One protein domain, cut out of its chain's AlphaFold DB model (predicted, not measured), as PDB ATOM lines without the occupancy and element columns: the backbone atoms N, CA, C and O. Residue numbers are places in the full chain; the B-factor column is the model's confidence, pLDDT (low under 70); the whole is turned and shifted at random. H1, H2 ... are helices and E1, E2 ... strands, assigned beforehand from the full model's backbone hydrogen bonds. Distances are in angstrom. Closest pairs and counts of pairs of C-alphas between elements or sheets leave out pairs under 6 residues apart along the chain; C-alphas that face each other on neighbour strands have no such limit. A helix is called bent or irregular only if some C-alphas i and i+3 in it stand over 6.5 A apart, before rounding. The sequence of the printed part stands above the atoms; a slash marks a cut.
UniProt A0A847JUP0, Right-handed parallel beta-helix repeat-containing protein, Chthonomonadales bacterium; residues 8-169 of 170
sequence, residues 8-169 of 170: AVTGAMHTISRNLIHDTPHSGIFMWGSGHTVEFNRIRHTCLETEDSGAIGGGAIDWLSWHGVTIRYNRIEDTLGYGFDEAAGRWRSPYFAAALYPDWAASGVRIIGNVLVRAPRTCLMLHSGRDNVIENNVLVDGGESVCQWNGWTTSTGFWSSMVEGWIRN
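This is residues 8 to 169 of the 170 residues of the protein "Right-handed parallel beta-helix repeat-containing protein" of Chthonomonadales bacterium (UniProt A0A847JUP0). What does the whole look like? The chain is wound in stacked turns, a solenoid with three walls of parallel strands: E1 E4 E7 E12 E15 E18, then E2 E5 E8 E13 E16, then E3 E6 E9 E14 E17, each in that order. The first and third walls make a sandwich, two sheets face to face with crossed strands, while the antiparallel hairpin E10 and E11 and the helix H1 lie outside these walls. What is printed, and how large is it? There are 162 residues, mostly strand in class, with eighteen named strands, E1 to E18, followed by one named helix, H1. The whole is compact, with a radius of gyration of the C-alphas of 15.1 A and spans of 40 by 40 by 26 A.

What makes the largest sheet? E1, residues 8 to 12, E4, 29 to 34, E7, 53 to 60, E12, 97 to 104, E15, 122 to 127, and E18, 145 to 150, form it, twisted, with E1 and E18 as edge strands. N 32 and O 9 are 2.9 A apart between E4 and E1, and N 101 and O 56 are 2.9 A apart between E12 and E7, both within hydrogen-bond range. E7 bends by 114 degrees at residue 56 and E12 by 105 degrees at residue 100. Which sheet faces it? E3, residues 20 to 22, E6, 42 to 46, E9, 75 to 79, E14, 115 to 119, and E17, 138 to 142, form it; the parts of the two sheets that face each other are 9.0 A apart centre to centre, with the strands of the one at 76 degrees to those of the other. The closest C-alphas of E15 and E17 are those of Thr 122 and Gly 142, 4.4 A apart; between E9 and E6, N 77 and O 43 are 3.0 A apart. What makes the third sheet? E2, residues 15 to 17, E5, 37 to 39, E8, 70 to 72, E13, 110 to 112, and E16, 133 to 135, form it, with N 39 and O 16 3.0 A apart; E2 runs on into E3 at 83 degrees. What remains? E10, residues 83 to 85, and E11, 90 to 92, form a hairpin, with N 85 and O 90 2.9 A apart. H1, residues 159 to 168, is not on these three sheets; 3 of 6 O i to N i+4 pairs and 3 of 7 O i to N i+3 pairs are within hydrogen-bond range, and it is irregular, C-alphas 161 and 164 being 7.6 A apart.

Where does the first strand begin? E1 begins at C-alpha 8, (-16.804, -100.328, 137.458). Which elements are long? E4 measures 14.6 A, E12 14.4 A and E7 14.1 A; H1 measures 13.8 A and ends at C-alpha 168, (6.749, -105.604, 125.413).

How far does it reach? The two C-alphas farthest apart, those of Met 13 and Gly 89, are 43.2 A apart. Is it continuous and confident? The printed part has no cut and no long link; its mean pLDDT is 94.7, with residue 169 under 70.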
ATOM      1  N   ALA A   8     -18.125 -99.879 137.878       96.94
ATOM      2  CA  ALA A   8     -16.804-100.328 137.458       96.94
ATOM      3  C   ALA A   8     -16.949-101.129 136.160       96.94
ATOM      4  O   ALA A   8     -17.776-102.039 136.093       96.94
ATOM      5  N   VAL A   9     -16.171-100.787 135.136       96.00
ATOM      6  CA  VAL A   9     -16.220-101.461 133.833       96.00
ATOM      7  C   VAL A   9     -14.821-101.848 133.375       96.00
ATOM      8  O   VAL A   9     -13.878-101.068 133.477       96.00
ATOM      9  N   THR A  10     -14.698-103.073 132.876       94.88
ATOM     10  CA  THR A  10     -13.467-103.630 132.312       94.88
ATOM     11  C   THR A  10     -13.793-104.363 131.021       94.88
ATOM     12  O   THR A  10     -14.849-104.988 130.948       94.88
ATOM     13  N   GLY A  11     -12.887-104.373 130.048       93.81
ATOM     14  CA  GLY A  11     -13.059-105.108 128.791       93.81
ATOM     15  C   GLY A  11     -12.985-104.168 127.596       93.81
ATOM     16  O   GLY A  11     -12.121-103.303 127.555       93.81
ATOM     17  N   ALA A  12     -13.875-104.322 126.616       96.19
ATOM     18  CA  ALA A  12     -13.905-103.435 125.457       96.19
ATOM     19  C   ALA A  12     -15.339-103.132 125.010       96.19
ATOM     20  O   ALA A  12     -16.243-103.946 125.186       96.19
ATOM     21  N   MET A  13     -15.543-101.954 124.417       97.50
ATOM     22  CA  MET A  13     -16.766-101.591 123.679       97.50
ATOM     23  C   MET A  13     -18.079-101.578 124.488       97.50
ATOM     24  O   MET A  13     -19.172-101.602 123.927       97.50
ATOM     25  N   HIS A  14     -18.003-101.487 125.816       98.44
ATOM     26  CA  HIS A  14     -19.172-101.223 126.655       98.44
ATOM     27  C   HIS A  14     -19.734 -99.807 126.465       98.44
ATOM     28  O   HIS A  14     -19.002 -98.856 126.194       98.44
ATOM     29  N   THR A  15     -21.047 -99.666 126.665       98.75
ATOM     30  CA  THR A  15     -21.738 -98.372 126.694       98.75
ATOM     31  C   THR A  15     -22.321 -98.122 128.081       98.75
ATOM     32  O   THR A  15     -23.089 -98.938 128.587       98.75
ATOM     33  N   ILE A  16     -21.978 -96.981 128.679       98.75
ATOM     34  CA  ILE A  16     -22.490 -96.508 129.966       98.75
ATOM     35  C   ILE A  16     -23.247 -95.214 129.698       98.75
ATOM     36  O   ILE A  16     -22.642 -94.161 129.486       98.75
ATOM     37  N   SER A  17     -24.577 -95.300 129.655       98.88
ATOM     38  CA  SER A  17     -25.419 -94.209 129.166       98.88
ATOM     39  C   SER A  17     -26.605 -93.918 130.078       98.88
ATOM     40  O   SER A  17     -27.239 -94.846 130.576       98.88
ATOM     41  N   ARG A  18     -26.926 -92.628 130.251       98.75
ATOM     42  CA  ARG A  18     -28.149 -92.126 130.919       98.75
ATOM     43  C   ARG A  18     -28.331 -92.572 132.375       98.75
ATOM     44  O   ARG A  18     -29.456 -92.779 132.826       98.75
ATOM     45  N   ASN A  19     -27.243 -92.667 133.130       98.81
ATOM     46  CA  ASN A  19     -27.296 -92.974 134.559       98.81
ATOM     47  C   ASN A  19     -27.315 -91.696 135.408       98.81
ATOM     48  O   ASN A  19     -26.711 -90.686 135.040       98.81
ATOM     49  N   LEU A  20     -27.960 -91.767 136.575       98.75
ATOM     50  CA  LEU A  20     -27.721 -90.848 137.687       98.75
ATOM     51  C   LEU A  20     -26.847 -91.574 138.712       98.75
ATOM     52  O   LEU A  20     -27.283 -92.568 139.286       98.75
ATOM     53  N   ILE A  21     -25.636 -91.076 138.943       98.81
ATOM     54  CA  ILE A  21     -24.688 -91.642 139.911       98.81
ATOM     55  C   ILE A  21     -24.376 -90.563 140.939       98.81
ATOM     56  O   ILE A  21     -24.028 -89.439 140.572       98.81
ATOM     57  N   HIS A  22     -24.536 -90.873 142.223       98.44
ATOM     58  CA  HIS A  22     -24.280 -89.898 143.270       98.44
ATOM     59  C   HIS A  22     -23.835 -90.522 144.586       98.44
ATOM     60  O   HIS A  22     -24.125 -91.687 144.843       98.44
ATOM     61  N   ASP A  23     -23.155 -89.708 145.394       97.81
ATOM     62  CA  ASP A  23     -22.758 -90.029 146.766       97.81
ATOM     63  C   ASP A  23     -21.885 -91.300 146.840       97.81
ATOM     64  O   ASP A  23     -22.166 -92.244 147.580       97.81
ATOM     65  N   THR A  24     -20.817 -91.339 146.030       97.81
ATOM     66  CA  THR A  24     -19.894 -92.487 145.938       97.81
ATOM     67  C   THR A  24     -18.603 -92.254 146.735       97.81
ATOM     68  O   THR A  24     -18.018 -91.170 146.648       97.81
ATOM     69  N   PRO A  25     -18.089 -93.261 147.478       96.62
ATOM     70  CA  PRO A  25     -16.845 -93.107 148.239       96.62
ATOM     71  C   PRO A  25     -15.612 -92.927 147.330       96.62
ATOM     72  O   PRO A  25     -14.688 -92.201 147.699       96.62
ATOM     73  N   HIS A  26     -15.623 -93.519 146.127       96.44
ATOM     74  CA  HIS A  26     -14.630 -93.316 145.062       96.44
ATOM     75  C   HIS A  26     -15.299 -92.704 143.811       96.44
ATOM     76  O   HIS A  26     -16.266 -91.943 143.929       96.44
ATOM     77  N   SER A  27     -14.811 -93.016 142.612       98.00
ATOM     78  CA  SER A  27     -15.375 -92.591 141.332       98.00
ATOM     79  C   SER A  27     -16.845 -92.970 141.160       98.00
ATOM     80  O   SER A  27     -17.309 -94.031 141.582       98.00
ATOM     81  N   GLY A  28     -17.579 -92.124 140.438       98.44
ATOM     82  CA  GLY A  28     -18.891 -92.493 139.923       98.44
ATOM     83  C   GLY A  28     -18.772 -93.582 138.856       98.44
ATOM     84  O   GLY A  28     -19.450 -94.603 138.940       98.44
ATOM     85  N   ILE A  29     -17.863 -93.400 137.894       98.56
ATOM     86  CA  ILE A  29     -17.510 -94.400 136.877       98.56
ATOM     87  C   ILE A  29     -15.997 -94.610 136.911       98.56
ATOM     88  O   ILE A  29     -15.239 -93.658 136.734       98.56
ATOM     89  N   PHE A  30     -15.567 -95.854 137.096       97.19
ATOM     90  CA  PHE A  30     -14.168 -96.259 137.005       97.19
ATOM     91  C   PHE A  30     -14.012 -97.272 135.874       97.19
ATOM     92  O   PHE A  30     -14.697 -98.298 135.876       97.19
ATOM     93  N   MET A  31     -13.162 -96.985 134.887       95.12
ATOM     94  CA  MET A  31     -13.078 -97.801 133.672       95.12
ATOM     95  C   MET A  31     -11.661 -98.256 133.337       95.12
ATOM     96  O   MET A  31     -10.703 -97.514 133.526       95.12
ATOM     97  N   TRP A  32     -11.551 -99.469 132.797       93.69
ATOM     98  CA  TRP A  32     -10.337-100.027 132.204       93.69
ATOM     99  C   TRP A  32     -10.663-100.667 130.853       93.69
ATOM    100  O   TRP A  32     -11.629-101.419 130.746       93.69
ATOM    101  N   GLY A  33      -9.815-100.442 129.852       93.88
ATOM    102  CA  GLY A  33      -9.982-101.013 128.517       93.88
ATOM    103  C   GLY A  33     -10.597-100.055 127.494       93.88
ATOM    104  O   GLY A  33     -10.774 -98.863 127.752       93.88
ATOM    105  N   SER A  34     -10.814-100.565 126.279       94.44
ATOM    106  CA  SER A  34     -10.829 -99.749 125.058       94.44
ATOM    107  C   SER A  34     -12.213 -99.613 124.426       94.44
ATOM    108  O   SER A  34     -13.135-100.396 124.667       94.44
ATOM    109  N   GLY A  35     -12.386 -98.592 123.583       97.06
ATOM    110  CA  GLY A  35     -13.607 -98.422 122.785       97.06
ATOM    111  C   GLY A  35     -14.894 -98.168 123.582       97.06
ATOM    112  O   GLY A  35     -15.984 -98.273 123.023       97.06
ATOM    113  N   HIS A  36     -14.810 -97.885 124.884       98.12
ATOM    114  CA  HIS A  36     -15.990 -97.608 125.700       98.12
ATOM    115  C   HIS A  36     -16.676 -96.308 125.280       98.12
ATOM    116  O   HIS A  36     -16.021 -95.326 124.940       98.12
ATOM    117  N   THR A  37     -18.005 -96.280 125.358       98.81
ATOM    118  CA  THR A  37     -18.796 -95.055 125.201       98.81
ATOM    119  C   THR A  37     -19.436 -94.688 126.533       98.81
ATOM    120  O   THR A  37     -20.253 -95.438 127.062       98.81
ATOM    121  N   VAL A  38     -19.083 -93.525 127.075       98.88
ATOM    122  CA  VAL A  38     -19.639 -92.989 128.322       98.88
ATOM    123  C   VAL A  38     -20.381 -91.701 128.005       98.88
ATOM    124  O   VAL A  38     -19.756 -90.690 127.678       98.88
ATOM    125  N   GLU A  39     -21.712 -91.721 128.069       98.94
ATOM    126  CA  GLU A  39     -22.510 -90.603 127.564       98.94
ATOM    127  C   GLU A  39     -23.796 -90.284 128.325       98.94
ATOM    128  O   GLU A  39     -24.449 -91.153 128.892       98.94
ATOM    129  N   PHE A  40     -24.202 -89.013 128.306       98.88
ATOM    130  CA  PHE A  40     -25.474 -88.555 128.881       98.88
ATOM    131  C   PHE A  40     -25.686 -88.920 130.364       98.88
ATOM    132  O   PHE A  40     -26.824 -88.935 130.836       98.88
ATOM    133  N   ASN A  41     -24.621 -89.227 131.109       98.94
ATOM    134  CA  ASN A  41     -24.711 -89.519 132.535       98.94
ATOM    135  C   ASN A  41     -24.726 -88.216 133.340       98.94
ATOM    136  O   ASN A  41     -24.066 -87.237 132.980       98.94
ATOM    137  N   ARG A  42     -25.449 -88.222 134.462       98.94
ATOM    138  CA  ARG A  42     -25.387 -87.184 135.493       98.94
ATOM    139  C   ARG A  42     -24.676 -87.751 136.714       98.94
ATOM    140  O   ARG A  42     -25.160 -88.707 137.314       98.94
ATOM    141  N   ILE A  43     -23.549 -87.160 137.080       98.88
ATOM    142  CA  ILE A  43     -22.678 -87.656 138.148       98.88
ATOM    143  C   ILE A  43     -22.449 -86.528 139.147       98.88
ATOM    144  O   ILE A  43     -22.123 -85.415 138.734       98.88
ATOM    145  N   ARG A  44     -22.647 -86.780 140.445       98.81
ATOM    146  CA  ARG A  44     -22.413 -85.751 141.467       98.81
ATOM    147  C   ARG A  44     -21.963 -86.284 142.816       98.81
ATOM    148  O   ARG A  44     -22.325 -87.400 143.156       98.81
ATOM    149  N   HIS A  45     -21.283 -85.464 143.618       98.56
ATOM    150  CA  HIS A  45     -20.905 -85.823 144.996       98.56
ATOM    151  C   HIS A  45     -20.112 -87.141 145.031       98.56
ATOM    152  O   HIS A  45     -20.516 -88.125 145.644       98.56
ATOM    153  N   THR A  46     -19.013 -87.186 144.280       98.44
ATOM    154  CA  THR A  46     -18.151 -88.372 144.159       98.44
ATOM    155  C   THR A  46     -16.839 -88.186 144.910       98.44
ATOM    156  O   THR A  46     -16.464 -87.061 145.260       98.44
ATOM    157  N   CYS A  47     -16.110 -89.288 145.079       97.50
ATOM    158  CA  CYS A  47     -14.807 -89.331 145.740       97.50
ATOM    159  C   CYS A  47     -14.891 -88.868 147.203       97.50
ATOM    160  O   CYS A  47     -14.036 -88.132 147.682       97.50
ATOM    161  N   LEU A  48     -15.956 -89.254 147.914       97.56
ATOM    162  CA  LEU A  48     -16.217 -88.775 149.278       97.56
ATOM    163  C   LEU A  48     -15.199 -89.271 150.318       97.56
ATOM    164  O   LEU A  48     -15.082 -88.677 151.385       97.56
ATOM    165  N   GLU A  49     -14.473 -90.350 150.023       96.81
ATOM    166  CA  GLU A  49     -13.541 -90.991 150.961       96.81
ATOM    167  C   GLU A  49     -12.137 -91.208 150.371       96.81
ATOM    168  O   GLU A  49     -11.328 -91.921 150.969       96.81
ATOM    169  N   THR A  50     -11.852 -90.648 149.189       94.69
ATOM    170  CA  THR A  50     -10.634 -90.931 148.410       94.69
ATOM    171  C   THR A  50     -10.084 -89.687 147.718       94.69
ATOM    172  O   THR A  50     -10.833 -88.789 147.344       94.69
ATOM    173  N   GLU A  51      -8.773 -89.656 147.513       95.19
ATOM    174  CA  GLU A  51      -8.045 -88.646 146.738       95.19
ATOM    175  C   GLU A  51      -7.397 -89.284 145.499       95.19
ATOM    176  O   GLU A  51      -7.535 -90.490 145.294       95.19
ATOM    177  N   ASP A  52      -6.741 -88.481 144.660       94.38
ATOM    178  CA  ASP A  52      -6.119 -88.891 143.391       94.38
ATOM    179  C   ASP A  52      -7.089 -89.649 142.468       94.38
ATOM    180  O   ASP A  52      -6.817 -90.730 141.951       94.38
ATOM    181  N   SER A  53      -8.300 -89.107 142.321       95.00
ATOM    182  CA  SER A  53      -9.394 -89.780 141.617       95.00
ATOM    183  C   SER A  53     -10.277 -88.819 140.824       95.00
ATOM    184  O   SER A  53     -10.215 -87.594 140.974       95.00
ATOM    185  N   GLY A  54     -11.089 -89.395 139.931       97.38
ATOM    186  CA  GLY A  54     -12.042 -88.679 139.087       97.38
ATOM    187  C   GLY A  54     -13.488 -89.112 139.325       97.38
ATOM    188  O   GLY A  54     -13.722 -90.284 139.620       97.38
ATOM    189  N   ALA A  55     -14.479 -88.232 139.133       98.44
ATOM    190  CA  ALA A  55     -15.891 -88.656 139.074       98.44
ATOM    191  C   ALA A  55     -16.108 -89.681 137.952       98.44
ATOM    192  O   ALA A  55     -16.779 -90.695 138.142       98.44
ATOM    193  N   ILE A  56     -15.500 -89.415 136.798       98.44
ATOM    194  CA  ILE A  56     -15.178 -90.416 135.789       98.44
ATOM    195  C   ILE A  56     -13.657 -90.540 135.778       98.44
ATOM    196  O   ILE A  56     -12.961 -89.543 135.572       98.44
ATOM    197  N   GLY A  57     -13.146 -91.745 136.001       95.12
ATOM    198  CA  GLY A  57     -11.709 -91.980 136.072       95.12
ATOM    199  C   GLY A  57     -11.296 -93.400 135.715       95.12
ATOM    200  O   GLY A  57     -12.094 -94.220 135.252       95.12
ATOM    201  N   GLY A  58     -10.018 -93.655 135.940       92.44
ATOM    202  CA  GLY A  58      -9.293 -94.866 135.584       92.44
ATOM    203  C   GLY A  58      -8.110 -94.510 134.688       92.44
ATOM    204  O   GLY A  58      -7.837 -93.329 134.504       92.44
ATOM    205  N   GLY A  59      -7.409 -95.484 134.114       83.62
ATOM    206  CA  GLY A  59      -6.237 -95.164 133.305       83.62
ATOM    207  C   GLY A  59      -5.801 -96.255 132.344       83.62
ATOM    208  O   GLY A  59      -6.301 -97.382 132.361       83.62
ATOM    209  N   ALA A  60      -4.843 -95.894 131.496       82.88
ATOM    210  CA  ALA A  60      -4.131 -96.821 130.625       82.88
ATOM    211  C   ALA A  60      -2.662 -96.839 131.036       82.88
ATOM    212  O   ALA A  60      -1.954 -95.850 130.848       82.88
ATOM    213  N   ILE A  61      -2.212 -97.967 131.589       80.94
ATOM    214  CA  ILE A  61      -0.798 -98.168 131.934       80.94
ATOM    215  C   ILE A  61       0.045 -98.121 130.660       80.94
ATOM    216  O   ILE A  61       1.087 -97.494 130.620       80.94
ATOM    217  N   ASP A  62      -0.437 -98.770 129.609       80.75
ATOM    218  CA  ASP A  62       0.266 -99.070 128.364       80.75
ATOM    219  C   ASP A  62       0.012 -98.052 127.247       80.75
ATOM    220  O   ASP A  62       0.220 -98.401 126.090       80.75
ATOM    221  N   TRP A  63      -0.505 -96.863 127.583       80.06
ATOM    222  CA  TRP A  63      -1.010 -95.795 126.700       80.06
ATOM    223  C   TRP A  63      -2.104 -96.181 125.676       80.06
ATOM    224  O   TRP A  63      -2.920 -95.333 125.320       80.06
ATOM    225  N   LEU A  64      -2.200 -97.446 125.266       83.88
ATOM    226  CA  LEU A  64      -3.082 -97.964 124.220       83.88
ATOM    227  C   LEU A  64      -4.444 -98.430 124.730       83.88
ATOM    228  O   LEU A  64      -5.434 -98.350 124.000       83.88
ATOM    229  N   SER A  65      -4.530 -98.881 125.982       88.19
ATOM    230  CA  SER A  65      -5.723 -99.528 126.538       88.19
ATOM    231  C   SER A  65      -6.976 -98.653 126.525       88.19
ATOM    232  O   SER A  65      -8.062 -99.196 126.643       88.19
ATOM    233  N   TRP A  66      -6.865 -97.331 126.370       93.06
ATOM    234  CA  TRP A  66      -8.010 -96.410 126.291       93.06
ATOM    235  C   TRP A  66      -8.293 -95.877 124.879       93.06
ATOM    236  O   TRP A  66      -9.210 -95.072 124.698       93.06
ATOM    237  N   HIS A  67      -7.571 -96.340 123.858       93.62
ATOM    238  CA  HIS A  67      -7.840 -95.910 122.489       93.62
ATOM    239  C   HIS A  67      -9.290 -96.209 122.085       93.62
ATOM    240  O   HIS A  67      -9.863 -97.262 122.393       93.62
ATOM    241  N   GLY A  68      -9.903 -95.249 121.392       95.62
ATOM    242  CA  GLY A  68     -11.289 -95.347 120.935       95.62
ATOM    243  C   GLY A  68     -12.335 -95.095 122.024       95.62
ATOM    244  O   GLY A  68     -13.527 -95.087 121.711       95.62
ATOM    245  N   VAL A  69     -11.934 -94.858 123.280       97.94
ATOM    246  CA  VAL A  69     -12.869 -94.442 124.330       97.94
ATOM    247  C   VAL A  69     -13.448 -93.068 123.982       97.94
ATOM    248  O   VAL A  69     -12.733 -92.127 123.633       97.94
ATOM    249  N   THR A  70     -14.767 -92.945 124.089       98.69
ATOM    250  CA  THR A  70     -15.501 -91.693 123.893       98.69
ATOM    251  C   THR A  70     -16.269 -91.342 125.159       98.69
ATOM    252  O   THR A  70     -17.132 -92.094 125.604       98.69
ATOM    253  N   ILE A  71     -15.995 -90.165 125.712       98.81
ATOM    254  CA  ILE A  71     -16.657 -89.609 126.893       98.81
ATOM    255  C   ILE A  71     -17.365 -88.334 126.449       98.81
ATOM    256  O   ILE A  71     -16.714 -87.321 126.182       98.81
ATOM    257  N   ARG A  72     -18.696 -88.367 126.322       98.88
ATOM    258  CA  ARG A  72     -19.437 -87.255 125.714       98.88
ATOM    259  C   ARG A  72     -20.745 -86.886 126.391       98.88
ATOM    260  O   ARG A  72     -21.498 -87.752 126.813       98.88
ATOM    261  N   TYR A  73     -21.063 -85.596 126.416       98.88
ATOM    262  CA  TYR A  73     -22.363 -85.091 126.877       98.88
ATOM    263  C   TYR A  73     -22.757 -85.530 128.299       98.88
ATOM    264  O   TYR A  73     -23.943 -85.619 128.618       98.88
ATOM    265  N   ASN A  74     -21.781 -85.828 129.159       98.94
ATOM    266  CA  ASN A  74     -22.023 -86.088 130.575       98.94
ATOM    267  C   ASN A  74     -22.073 -84.763 131.343       98.94
ATOM    268  O   ASN A  74     -21.417 -83.791 130.963       98.94
ATOM    269  N   ARG A  75     -22.813 -84.736 132.451       98.88
ATOM    270  CA  ARG A  75     -22.808 -83.628 133.412       98.88
ATOM    271  C   ARG A  75     -22.235 -84.117 134.735       98.88
ATOM    272  O   ARG A  75     -22.843 -84.971 135.379       98.88
ATOM    273  N   ILE A  76     -21.090 -83.570 135.122       98.88
ATOM    274  CA  ILE A  76     -20.378 -83.892 136.357       98.88
ATOM    275  C   ILE A  76     -20.344 -82.648 137.235       98.88
ATOM    276  O   ILE A  76     -19.911 -81.590 136.780       98.88
ATOM    277  N   GLU A  77     -20.808 -82.771 138.475       98.62
ATOM    278  CA  GLU A  77     -20.876 -81.659 139.427       98.62
ATOM    279  C   GLU A  77     -20.418 -82.100 140.816       98.62
ATOM    280  O   GLU A  77     -20.844 -83.146 141.292       98.62
ATOM    281  N   ASP A  78     -19.624 -81.290 141.509       98.56
ATOM    282  CA  ASP A  78     -19.262 -81.546 142.911       98.56
ATOM    283  C   ASP A  78     -18.471 -82.852 143.095       98.56
ATOM    284  O   ASP A  78     -18.860 -83.744 143.853       98.56
ATOM    285  N   THR A  79     -17.345 -82.986 142.397       98.62
ATOM    286  CA  THR A  79     -16.351 -84.010 142.748       98.62
ATOM    287  C   THR A  79     -15.519 -83.482 143.902       98.62
ATOM    288  O   THR A  79     -14.878 -82.449 143.751       98.62
ATOM    289  N   LEU A  80     -15.563 -84.140 145.063       98.00
ATOM    290  CA  LEU A  80     -15.066 -83.531 146.299       98.00
ATOM    291  C   LEU A  80     -13.657 -83.982 146.649       98.00
ATOM    292  O   LEU A  80     -12.810 -83.141 146.915       98.00
ATOM    293  N   GLY A  81     -13.403 -85.286 146.651       97.38
ATOM    294  CA  GLY A  81     -12.134 -85.831 147.113       97.38
ATOM    295  C   GLY A  81     -11.926 -85.693 148.628       97.38
ATOM    296  O   GLY A  81     -12.425 -84.762 149.277       97.38
ATOM    297  N   TYR A  82     -11.194 -86.635 149.208       97.25
ATOM    298  CA  TYR A  82     -10.865 -86.676 150.630       97.25
ATOM    299  C   TYR A  82      -9.495 -87.320 150.826       97.25
ATOM    300  O   TYR A  82      -9.284 -88.467 150.432       97.25
ATOM    301  N   GLY A  83      -8.580 -86.601 151.470       96.00
ATOM    302  CA  GLY A  83      -7.195 -87.041 151.598       96.00
ATOM    303  C   GLY A  83      -6.405 -86.294 152.659       96.00
ATOM    304  O   GLY A  83      -6.950 -85.424 153.352       96.00
ATOM    305  N   PHE A  84      -5.139 -86.671 152.835       96.56
ATOM    306  CA  PHE A  84      -4.266 -86.061 153.836       96.56
ATOM    307  C   PHE A  84      -3.431 -84.936 153.209       96.56
ATOM    308  O   PHE A  84      -2.627 -85.151 152.306       96.56
ATOM    309  N   ASP A  85      -3.627 -83.715 153.704       95.06
ATOM    310  CA  ASP A  85      -2.850 -82.545 153.307       95.06
ATOM    311  C   ASP A  85      -1.560 -82.511 154.132       95.06
ATOM    312  O   ASP A  85      -1.554 -82.032 155.267       95.06
ATOM    313  N   GLU A  86      -0.479 -83.056 153.569       94.94
ATOM    314  CA  GLU A  86       0.849 -83.133 154.202       94.94
ATOM    315  C   GLU A  86       1.380 -81.751 154.610       94.94
ATOM    316  O   GLU A  86       1.969 -81.593 155.679       94.94
ATOM    317  N   ALA A  87       1.129 -80.722 153.794       93.81
ATOM    318  CA  ALA A  87       1.580 -79.365 154.088       93.81
ATOM    319  C   ALA A  87       0.824 -78.755 155.279       93.81
ATOM    320  O   ALA A  87       1.405 -78.004 156.065       93.81
ATOM    321  N   ALA A  88      -0.462 -79.080 155.431       94.56
ATOM    322  CA  ALA A  88      -1.291 -78.632 156.548       94.56
ATOM    323  C   ALA A  88      -1.310 -79.604 157.747       94.56
ATOM    324  O   ALA A  88      -1.884 -79.267 158.785       94.56
ATOM    325  N   GLY A  89      -0.733 -80.801 157.610       97.56
ATOM    326  CA  GLY A  89      -0.709 -81.850 158.630       97.56
ATOM    327  C   GLY A  89      -2.095 -82.357 159.047       97.56
ATOM    328  O   GLY A  89      -2.296 -82.681 160.220       97.56
ATOM    329  N   ARG A  90      -3.082 -82.378 158.139       97.38
ATOM    330  CA  ARG A  90      -4.467 -82.770 158.472       97.38
ATOM    331  C   ARG A  90      -5.226 -83.395 157.305       97.38
ATOM    332  O   ARG A  90      -4.996 -83.065 156.149       97.38
ATOM    333  N   TRP A  91      -6.221 -84.219 157.631       97.06
ATOM    334  CA  TRP A  91      -7.221 -84.672 156.662       97.06
ATOM    335  C   TRP A  91      -8.085 -83.509 156.174       97.06
ATOM    336  O   TRP A  91      -8.450 -82.621 156.953       97.06
ATOM    337  N   ARG A  92      -8.424 -83.522 154.886       96.31
ATOM    338  CA  ARG A  92      -9.139 -82.436 154.218       96.31
ATOM    339  C   ARG A  92     -10.113 -82.971 153.172       96.31
ATOM    340  O   ARG A  92      -9.840 -83.945 152.482       96.31
ATOM    341  N   SER A  93     -11.235 -82.272 153.036       96.38
ATOM    342  CA  SER A  93     -12.149 -82.352 151.898       96.38
ATOM    343  C   SER A  93     -12.820 -80.986 151.702       96.38
ATOM    344  O   SER A  93     -13.051 -80.292 152.698       96.38
ATOM    345  N   PRO A  94     -13.130 -80.563 150.466       97.06
ATOM    346  CA  PRO A  94     -12.694 -81.141 149.193       97.06
ATOM    347  C   PRO A  94     -11.160 -81.156 149.045       97.06
ATOM    348  O   PRO A  94     -10.494 -80.212 149.486       97.06
ATOM    349  N   TYR A  95     -10.588 -82.223 148.478       97.31
ATOM    350  CA  TYR A  95      -9.134 -82.389 148.354       97.31
ATOM    351  C   TYR A  95      -8.715 -83.317 147.210       97.31
ATOM    352  O   TYR A  95      -9.274 -84.394 147.053       97.31
ATOM    353  N   PHE A  96      -7.719 -82.883 146.431       96.06
ATOM    354  CA  PHE A  96      -7.002 -83.659 145.410       96.06
ATOM    355  C   PHE A  96      -7.866 -84.646 144.590       96.06
ATOM    356  O   PHE A  96      -7.655 -85.853 144.590       96.06
ATOM    357  N   ALA A  97      -8.853 -84.116 143.867       97.44
ATOM    358  CA  ALA A  97      -9.699 -84.874 142.946       97.44
ATOM    359  C   ALA A  97     -10.088 -84.025 141.727       97.44
ATOM    360  O   ALA A  97     -10.186 -82.792 141.815       97.44
ATOM    361  N   ALA A  98     -10.316 -84.683 140.594       98.31
ATOM    362  CA  ALA A  98     -10.728 -84.052 139.342       98.31
ATOM    363  C   ALA A  98     -12.149 -84.473 138.934       98.31
ATOM    364  O   ALA A  98     -12.626 -85.528 139.336       98.31
ATOM    365  N   ALA A  99     -12.858 -83.686 138.122       98.56
ATOM    366  CA  ALA A  99     -14.185 -84.119 137.656       98.56
ATOM    367  C   ALA A  99     -14.072 -85.263 136.626       98.56
ATOM    368  O   ALA A  99     -14.733 -86.297 136.747       98.56
ATOM    369  N   LEU A 100     -13.189 -85.107 135.641       98.56
ATOM    370  CA  LEU A 100     -12.851 -86.129 134.654       98.56
ATOM    371  C   LEU A 100     -11.334 -86.346 134.650       98.56
ATOM    372  O   LEU A 100     -10.572 -85.404 134.422       98.56
ATOM    373  N   TYR A 101     -10.910 -87.584 134.893       97.56
ATOM    374  CA  TYR A 101      -9.500 -87.938 135.055       97.56
ATOM    375  C   TYR A 101      -9.119 -89.189 134.245       97.56
ATOM    376  O   TYR A 101      -9.066 -90.288 134.796       97.56
ATOM    377  N   PRO A 102      -8.872 -89.055 132.928       95.25
ATOM    378  CA  PRO A 102      -8.190 -90.073 132.137       95.25
ATOM    379  C   PRO A 102      -6.728 -90.142 132.582       95.25
ATOM    380  O   PRO A 102      -5.897 -89.307 132.205       95.25
ATOM    381  N   ASP A 103      -6.442 -91.104 133.447       92.00
ATOM    382  CA  ASP A 103      -5.185 -91.174 134.163       92.00
ATOM    383  C   ASP A 103      -4.107 -91.958 133.401       92.00
ATOM    384  O   ASP A 103      -4.326 -92.812 132.528       92.00
ATOM    385  N   TRP A 104      -2.905 -91.637 133.838       86.56
ATOM    386  CA  TRP A 104      -1.631 -92.272 133.639       86.56
ATOM    387  C   TRP A 104      -0.994 -92.066 132.276       86.56
ATOM    388  O   TRP A 104      -0.045 -91.300 132.157       86.56
ATOM    389  N   ALA A 105      -1.489 -92.725 131.244       89.00
ATOM    390  CA  ALA A 105      -1.105 -92.436 129.871       89.00
ATOM    391  C   ALA A 105      -2.289 -92.636 128.921       89.00
ATOM    392  O   ALA A 105      -2.081 -92.855 127.728       89.00
ATOM    393  N   ALA A 106      -3.524 -92.561 129.435       92.62
ATOM    394  CA  ALA A 106      -4.746 -92.713 128.650       92.62
ATOM    395  C   ALA A 106      -4.709 -91.812 127.405       92.62
ATOM    396  O   ALA A 106      -4.749 -90.583 127.501       92.62
ATOM    397  N   SER A 107      -4.576 -92.450 126.243       92.94
ATOM    398  CA  SER A 107      -4.381 -91.809 124.944       92.94
ATOM    399  C   SER A 107      -5.486 -92.208 123.966       92.94
ATOM    400  O   SER A 107      -6.168 -93.215 124.169       92.94
ATOM    401  N   GLY A 108      -5.687 -91.414 122.912       95.19
ATOM    402  CA  GLY A 108      -6.694 -91.698 121.884       95.19
ATOM    403  C   GLY A 108      -8.147 -91.541 122.355       95.19
ATOM    404  O   GLY A 108      -9.051 -92.158 121.781       95.19
ATOM    405  N   VAL A 109      -8.382 -90.762 123.416       97.25
ATOM    406  CA  VAL A 109      -9.700 -90.542 124.028       97.25
ATOM    407  C   VAL A 109     -10.389 -89.336 123.395       97.25
ATOM    408  O   VAL A 109      -9.796 -88.269 123.231       97.25
ATOM    409  N   ARG A 110     -11.683 -89.470 123.091       98.56
ATOM    410  CA  ARG A 110     -12.536 -88.364 122.628       98.56
ATOM    411  C   ARG A 110     -13.384 -87.829 123.780       98.56
ATOM    412  O   ARG A 110     -14.305 -88.507 124.228       98.56
ATOM    413  N   ILE A 111     -13.110 -86.610 124.232       98.56
ATOM    414  CA  ILE A 111     -13.787 -85.939 125.349       98.56
ATOM    415  C   ILE A 111     -14.594 -84.759 124.800       98.56
ATOM    416  O   ILE A 111     -14.030 -83.711 124.482       98.56
ATOM    417  N   ILE A 112     -15.910 -84.927 124.642       98.88
ATOM    418  CA  ILE A 112     -16.721 -84.020 123.810       98.88
ATOM    419  C   ILE A 112     -17.988 -83.544 124.519       98.88
ATOM    420  O   ILE A 112     -18.809 -84.352 124.943       98.88
ATOM    421  N   GLY A 113     -18.225 -82.233 124.566       98.88
ATOM    422  CA  GLY A 113     -19.538 -81.703 124.958       98.88
ATOM    423  C   GLY A 113     -19.952 -81.985 126.406       98.88
ATOM    424  O   GLY A 113     -21.141 -81.929 126.715       98.88
ATOM    425  N   ASN A 114     -19.018 -82.352 127.284       98.94
ATOM    426  CA  ASN A 114     -19.303 -82.592 128.696       98.94
ATOM    427  C   ASN A 114     -19.414 -81.264 129.454       98.94
ATOM    428  O   ASN A 114     -18.774 -80.276 129.099       98.94
ATOM    429  N   VAL A 115     -20.190 -81.266 130.533       98.88
ATOM    430  CA  VAL A 115     -20.298 -80.155 131.482       98.88
ATOM    431  C   VAL A 115     -19.644 -80.597 132.786       98.88
ATOM    432  O   VAL A 115     -20.160 -81.495 133.450       98.88
ATOM    433  N   LEU A 116     -18.500 -80.007 133.127       98.88
ATOM    434  CA  LEU A 116     -17.670 -80.369 134.275       98.88
ATOM    435  C   LEU A 116     -17.602 -79.183 135.240       98.88
ATOM    436  O   LEU A 116     -17.085 -78.123 134.886       98.88
ATOM    437  N   VAL A 117     -18.142 -79.345 136.445       98.75
ATOM    438  CA  VAL A 117     -18.360 -78.233 137.377       98.75
ATOM    439  C   VAL A 117     -17.874 -78.603 138.773       98.75
ATOM    440  O   VAL A 117     -18.295 -79.622 139.310       98.75
ATOM    441  N   ARG A 118     -17.052 -77.741 139.382       98.56
ATOM    442  CA  ARG A 118     -16.570 -77.853 140.772       98.56
ATOM    443  C   ARG A 118     -15.829 -79.156 141.081       98.56
ATOM    444  O   ARG A 118     -16.421 -80.178 141.429       98.56
ATOM    445  N   ALA A 119     -14.505 -79.070 141.029       98.44
ATOM    446  CA  ALA A 119     -13.593 -80.091 141.535       98.44
ATOM    447  C   ALA A 119     -12.414 -79.410 142.252       98.44
ATOM    448  O   ALA A 119     -11.935 -78.386 141.757       98.44
ATOM    449  N   PRO A 120     -11.926 -79.931 143.397       97.88
ATOM    450  CA  PRO A 120     -10.935 -79.243 144.231       97.88
ATOM    451  C   PRO A 120      -9.603 -79.024 143.520       97.88
ATOM    452  O   PRO A 120      -8.925 -78.044 143.810       97.88
ATOM    453  N   ARG A 121      -9.224 -79.920 142.601       97.06
ATOM    454  CA  ARG A 121      -8.006 -79.781 141.810       97.06
ATOM    455  C   ARG A 121      -8.306 -79.176 140.447       97.06
ATOM    456  O   ARG A 121      -7.842 -78.079 140.153       97.06
ATOM    457  N   THR A 122      -9.056 -79.894 139.614       98.50
ATOM    458  CA  THR A 122      -9.311 -79.480 138.228       98.50
ATOM    459  C   THR A 122     -10.558 -80.122 137.637       98.50
ATOM    460  O   THR A 122     -10.935 -81.227 138.022       98.50
ATOM    461  N   CYS A 123     -11.206 -79.467 136.674       98.62
ATOM    462  CA  CYS A 123     -12.328 -80.087 135.969       98.62
ATOM    463  C   CYS A 123     -11.840 -81.259 135.107       98.62
ATOM    464  O   CYS A 123     -12.456 -82.322 135.109       98.62
ATOM    465  N   LEU A 124     -10.725 -81.089 134.399       98.38
ATOM    466  CA  LEU A 124     -10.174 -82.108 133.510       98.38
ATOM    467  C   LEU A 124      -8.675 -82.275 133.749       98.38
ATOM    468  O   LEU A 124      -7.914 -81.314 133.635       98.38
ATOM    469  N   MET A 125      -8.262 -83.497 134.076       97.19
ATOM    470  CA  MET A 125      -6.865 -83.855 134.304       97.19
ATOM    471  C   MET A 125      -6.432 -84.917 133.301       97.19
ATOM    472  O   MET A 125      -6.977 -86.015 133.316       97.19
ATOM    473  N   LEU A 126      -5.443 -84.613 132.458       95.00
ATOM    474  CA  LEU A 126      -4.699 -85.653 131.745       95.00
ATOM    475  C   LEU A 126      -3.351 -85.838 132.404       95.00
ATOM    476  O   LEU A 126      -2.568 -84.897 132.560       95.00
ATOM    477  N   HIS A 127      -3.070 -87.086 132.719       92.12
ATOM    478  CA  HIS A 127      -1.777 -87.514 133.195       92.12
ATOM    479  C   HIS A 127      -1.130 -88.264 132.039       92.12
ATOM    480  O   HIS A 127      -1.633 -89.287 131.609       92.12
ATOM    481  N   SER A 128      -0.145 -87.620 131.412       91.38
ATOM    482  CA  SER A 128       0.679 -88.053 130.275       91.38
ATOM    483  C   SER A 128      -0.009 -88.693 129.053       91.38
ATOM    484  O   SER A 128       0.683 -89.257 128.197       91.38
ATOM    485  N   GLY A 129      -1.329 -88.569 128.920       90.19
ATOM    486  CA  GLY A 129      -2.090 -88.996 127.749       90.19
ATOM    487  C   GLY A 129      -1.733 -88.213 126.482       90.19
ATOM    488  O   GLY A 129      -1.437 -87.018 126.537       90.19
ATOM    489  N   ARG A 130      -1.767 -88.885 125.331       90.19
ATOM    490  CA  ARG A 130      -1.465 -88.338 123.998       90.19
ATOM    491  C   ARG A 130      -2.645 -88.558 123.058       90.19
ATOM    492  O   ARG A 130      -3.492 -89.402 123.307       90.19
ATOM    493  N   ASP A 131      -2.700 -87.793 121.970       93.50
ATOM    494  CA  ASP A 131      -3.725 -87.968 120.925       93.50
ATOM    495  C   ASP A 131      -5.177 -87.937 121.457       93.50
ATOM    496  O   ASP A 131      -6.078 -88.612 120.970       93.50
ATOM    497  N   ASN A 132      -5.401 -87.163 122.521       95.38
ATOM    498  CA  ASN A 132      -6.725 -86.965 123.089       95.38
ATOM    499  C   ASN A 132      -7.394 -85.772 122.405       95.38
ATOM    500  O   ASN A 132      -6.814 -84.689 122.313       95.38
ATOM    501  N   VAL A 133      -8.636 -85.955 121.964       98.06
ATOM    502  CA  VAL A 133      -9.445 -84.905 121.336       98.06
ATOM    503  C   VAL A 133     -10.388 -84.325 122.378       98.06
ATOM    504  O   VAL A 133     -11.194 -85.051 122.957       98.06
ATOM    505  N   ILE A 134     -10.299 -83.016 122.610       98.12
ATOM    506  CA  ILE A 134     -11.041 -82.320 123.666       98.12
ATOM    507  C   ILE A 134     -11.798 -81.161 123.031       98.12
ATOM    508  O   ILE A 134     -11.205 -80.151 122.663       98.12
ATOM    509  N   GLU A 135     -13.112 -81.308 122.884       98.62
ATOM    510  CA  GLU A 135     -13.918 -80.405 122.056       98.62
ATOM    511  C   GLU A 135     -15.228 -80.019 122.748       98.62
ATOM    512  O   GLU A 135     -15.954 -80.868 123.265       98.62
ATOM    513  N   ASN A 136     -15.569 -78.730 122.721       98.62
ATOM    514  CA  ASN A 136     -16.878 -78.205 123.139       98.62
ATOM    515  C   ASN A 136     -17.315 -78.558 124.576       98.62
ATOM    516  O   ASN A 136     -18.507 -78.571 124.867       98.62
ATOM    517  N   ASN A 137     -16.379 -78.854 125.483       98.75
ATOM    518  CA  ASN A 137     -16.696 -79.076 126.895       98.75
ATOM    519  C   ASN A 137     -16.873 -77.734 127.624       98.75
ATOM    520  O   ASN A 137     -16.146 -76.778 127.356       98.75
ATOM    521  N   VAL A 138     -17.801 -77.678 128.577       98.75
ATOM    522  CA  VAL A 138     -18.002 -76.536 129.481       98.75
ATOM    523  C   VAL A 138     -17.373 -76.874 130.823       98.75
ATOM    524  O   VAL A 138     -17.775 -77.847 131.458       98.75
ATOM    525  N   LEU A 139     -16.395 -76.079 131.248       98.69
ATOM    526  CA  LEU A 139     -15.595 -76.331 132.443       98.69
ATOM    527  C   LEU A 139     -15.696 -75.125 133.378       98.69
ATOM    528  O   LEU A 139     -15.407 -74.004 132.956       98.69
ATOM    529  N   VAL A 140     -16.135 -75.337 134.618       98.62
ATOM    530  CA  VAL A 140     -16.442 -74.251 135.564       98.62
ATOM    531  C   VAL A 140     -15.940 -74.605 136.965       98.62
ATOM    532  O   VAL A 140     -16.137 -75.726 137.433       98.62
ATOM    533  N   ASP A 141     -15.333 -73.632 137.647       98.12
ATOM    534  CA  ASP A 141     -14.901 -73.722 139.050       98.12
ATOM    535  C   ASP A 141     -13.950 -74.895 139.363       98.12
ATOM    536  O   ASP A 141     -14.147 -75.650 140.316       98.12
ATOM    537  N   GLY A 142     -12.894 -75.067 138.565       97.38
ATOM    538  CA  GLY A 142     -11.771 -75.928 138.944       97.38
ATOM    539  C   GLY A 142     -10.901 -75.249 140.011       97.38
ATOM    540  O   GLY A 142     -10.562 -74.078 139.861       97.38
ATOM    541  N   GLY A 143     -10.581 -75.953 141.102       97.19
ATOM    542  CA  GLY A 143     -10.019 -75.332 142.307       97.19
ATOM    543  C   GLY A 143      -8.585 -74.808 142.168       97.19
ATOM    544  O   GLY A 143      -8.337 -73.647 142.487       97.19
ATOM    545  N   GLU A 144      -7.645 -75.621 141.683       96.25
ATOM    546  CA  GLU A 144      -6.276 -75.168 141.364       96.25
ATOM    547  C   GLU A 144      -6.184 -74.654 139.920       96.25
ATOM    548  O   GLU A 144      -5.465 -73.702 139.621       96.25
ATOM    549  N   SER A 145      -6.901 -75.310 139.007       97.25
ATOM    550  CA  SER A 145      -6.941 -74.985 137.581       97.25
ATOM    551  C   SER A 145      -8.234 -75.508 136.960       97.25
ATOM    552  O   SER A 145      -8.883 -76.382 137.519       97.25
ATOM    553  N   VAL A 146      -8.622 -75.003 135.787       97.00
ATOM    554  CA  VAL A 146      -9.781 -75.542 135.049       97.00
ATOM    555  C   VAL A 146      -9.412 -76.821 134.285       97.00
ATOM    556  O   VAL A 146     -10.198 -77.765 134.232       97.00
ATOM    557  N   CYS A 147      -8.200 -76.859 133.729       96.75
ATOM    558  CA  CYS A 147      -7.610 -78.029 133.090       96.75
ATOM    559  C   CYS A 147      -6.182 -78.218 133.587       96.75
ATOM    560  O   CYS A 147      -5.448 -77.242 133.740       96.75
ATOM    561  N   GLN A 148      -5.767 -79.473 133.725       96.25
ATOM    562  CA  GLN A 148      -4.397 -79.834 134.046       96.25
ATOM    563  C   GLN A 148      -3.884 -80.874 133.056       96.25
ATOM    564  O   GLN A 148      -4.461 -81.949 132.907       96.25
ATOM    565  N   TRP A 149      -2.773 -80.551 132.402       93.38
ATOM    566  CA  TRP A 149      -2.109 -81.437 131.454       93.38
ATOM    567  C   TRP A 149      -0.697 -81.704 131.954       93.38
ATOM    568  O   TRP A 149       0.165 -80.827 131.908       93.38
ATOM    569  N   ASN A 150      -0.460 -82.915 132.435       91.06
ATOM    570  CA  ASN A 150       0.871 -83.351 132.828       91.06
ATOM    571  C   ASN A 150       1.468 -84.159 131.680       91.06
ATOM    572  O   ASN A 150       0.813 -85.056 131.160       91.06
ATOM    573  N   GLY A 151       2.703 -83.860 131.285       89.06
ATOM    574  CA  GLY A 151       3.390 -84.566 130.206       89.06
ATOM    575  C   GLY A 151       4.698 -85.168 130.692       89.06
ATOM    576  O   GLY A 151       5.517 -84.470 131.291       89.06
ATOM    577  N   TRP A 152       4.917 -86.451 130.412       89.69
ATOM    578  CA  TRP A 152       6.222 -87.074 130.612       89.69
ATOM    579  C   TRP A 152       7.030 -87.106 129.322       89.69
ATOM    580  O   TRP A 152       6.502 -87.329 128.228       89.69
ATOM    581  N   THR A 153       8.331 -86.905 129.478       88.75
ATOM    582  CA  THR A 153       9.343 -87.003 128.424       88.75
ATOM    583  C   THR A 153      10.059 -88.344 128.516       88.75
ATOM    584  O   THR A 153       9.889 -89.069 129.491       88.75
ATOM    585  N   THR A 154      10.938 -88.641 127.558       87.12
ATOM    586  CA  THR A 154      11.787 -89.840 127.606       87.12
ATOM    587  C   THR A 154      12.621 -89.971 128.880       87.12
ATOM    588  O   THR A 154      13.001 -91.078 129.246       87.12
ATOM    589  N   SER A 155      12.862 -88.865 129.583       91.06
ATOM    590  CA  SER A 155      13.663 -88.797 130.803       91.06
ATOM    591  C   SER A 155      12.863 -88.491 132.076       91.06
ATOM    592  O   SER A 155      13.478 -88.216 133.103       91.06
ATOM    593  N   THR A 156      11.523 -88.479 132.045       90.19
ATOM    594  CA  THR A 156      10.708 -88.133 133.226       90.19
ATOM    595  C   THR A 156       9.521 -89.073 133.447       90.19
ATOM    596  O   THR A 156       9.065 -89.764 132.537       90.19
ATOM    597  N   GLY A 157       8.994 -89.070 134.677       87.69
ATOM    598  CA  GLY A 157       7.782 -89.798 135.056       87.69
ATOM    599  C   GLY A 157       7.867 -91.304 134.806       87.69
ATOM    600  O   GLY A 157       8.937 -91.907 134.879       87.69
ATOM    601  N   PHE A 158       6.731 -91.924 134.483       87.25
ATOM    602  CA  PHE A 158       6.711 -93.358 134.177       87.25
ATOM    603  C   PHE A 158       7.228 -93.682 132.778       87.25
ATOM    604  O   PHE A 158       7.554 -94.832 132.503       87.25
ATOM    605  N   TRP A 159       7.398 -92.685 131.909       84.69
ATOM    606  CA  TRP A 159       8.030 -92.924 130.618       84.69
ATOM    607  C   TRP A 159       9.508 -93.314 130.780       84.69
ATOM    608  O   TRP A 159       9.979 -94.202 130.077       84.69
ATOM    609  N   SER A 160      10.237 -92.738 131.744       88.69
ATOM    610  CA  SER A 160      11.646 -93.103 131.979       88.69
ATOM    611  C   SER A 160      11.861 -94.486 132.603       88.69
ATOM    612  O   SER A 160      12.989 -94.969 132.605       88.69
ATOM    613  N   SER A 161      10.820 -95.117 133.158       89.12
ATOM    614  CA  SER A 161      10.956 -96.371 133.918       89.12
ATOM    615  C   SER A 161      10.072 -97.518 133.431       89.12
ATOM    616  O   SER A 161      10.416 -98.673 133.660       89.12
ATOM    617  N   MET A 162       8.949 -97.235 132.764       85.12
ATOM    618  CA  MET A 162       7.948 -98.247 132.405       85.12
ATOM    619  C   MET A 162       7.730 -98.412 130.901       85.12
ATOM    620  O   MET A 162       7.103 -99.390 130.499       85.12
ATOM    621  N   VAL A 163       8.290 -97.530 130.060       82.38
ATOM    622  CA  VAL A 163       8.069 -97.562 128.604       82.38
ATOM    623  C   VAL A 163       8.451 -98.902 127.970       82.38
ATOM    624  O   VAL A 163       7.708 -99.413 127.137       82.38
ATOM    625  N   GLU A 164       9.552 -99.528 128.401       83.12
ATOM    626  CA  GLU A 164       9.927-100.856 127.903       83.12
ATOM    627  C   GLU A 164       8.847-101.898 128.203       83.12
ATOM    628  O   GLU A 164       8.536-102.728 127.354       83.12
ATOM    629  N   GLY A 165       8.257-101.853 129.399       82.12
ATOM    630  CA  GLY A 165       7.177-102.754 129.792       82.12
ATOM    631  C   GLY A 165       5.904-102.523 128.981       82.12
ATOM    632  O   GLY A 165       5.232-103.485 128.621       82.12
ATOM    633  N   TRP A 166       5.601-101.268 128.645       79.44
ATOM    634  CA  TRP A 166       4.434-100.923 127.829       79.44
ATOM    635  C   TRP A 166       4.548-101.452 126.402       79.44
ATOM    636  O   TRP A 166       3.548-101.886 125.841       79.44
ATOM    637  N   ILE A 167       5.755-101.449 125.827       75.56
ATOM    638  CA  ILE A 167       5.995-101.906 124.451       75.56
ATOM    639  C   ILE A 167       6.084-103.441 124.372       75.56
ATOM    640  O   ILE A 167       5.688-104.009 123.367       75.56
ATOM    641  N   ARG A 168       6.551-104.135 125.422       71.44
ATOM    642  CA  ARG A 168       6.749-105.604 125.413       71.44
ATOM    643  C   ARG A 168       5.480-106.442 125.215       71.44
ATOM    644  O   ARG A 168       5.601-107.606 124.855       71.44
ATOM    645  N   ASN A 169       4.301-105.888 125.489       57.38
ATOM    646  CA  ASN A 169       3.020-106.583 125.317       57.38
ATOM    647  C   ASN A 169       2.411-106.385 123.913       57.38
ATOM    648  O   ASN A 169       1.234-106.692 123.719       57.38
TER     649      ASN A 169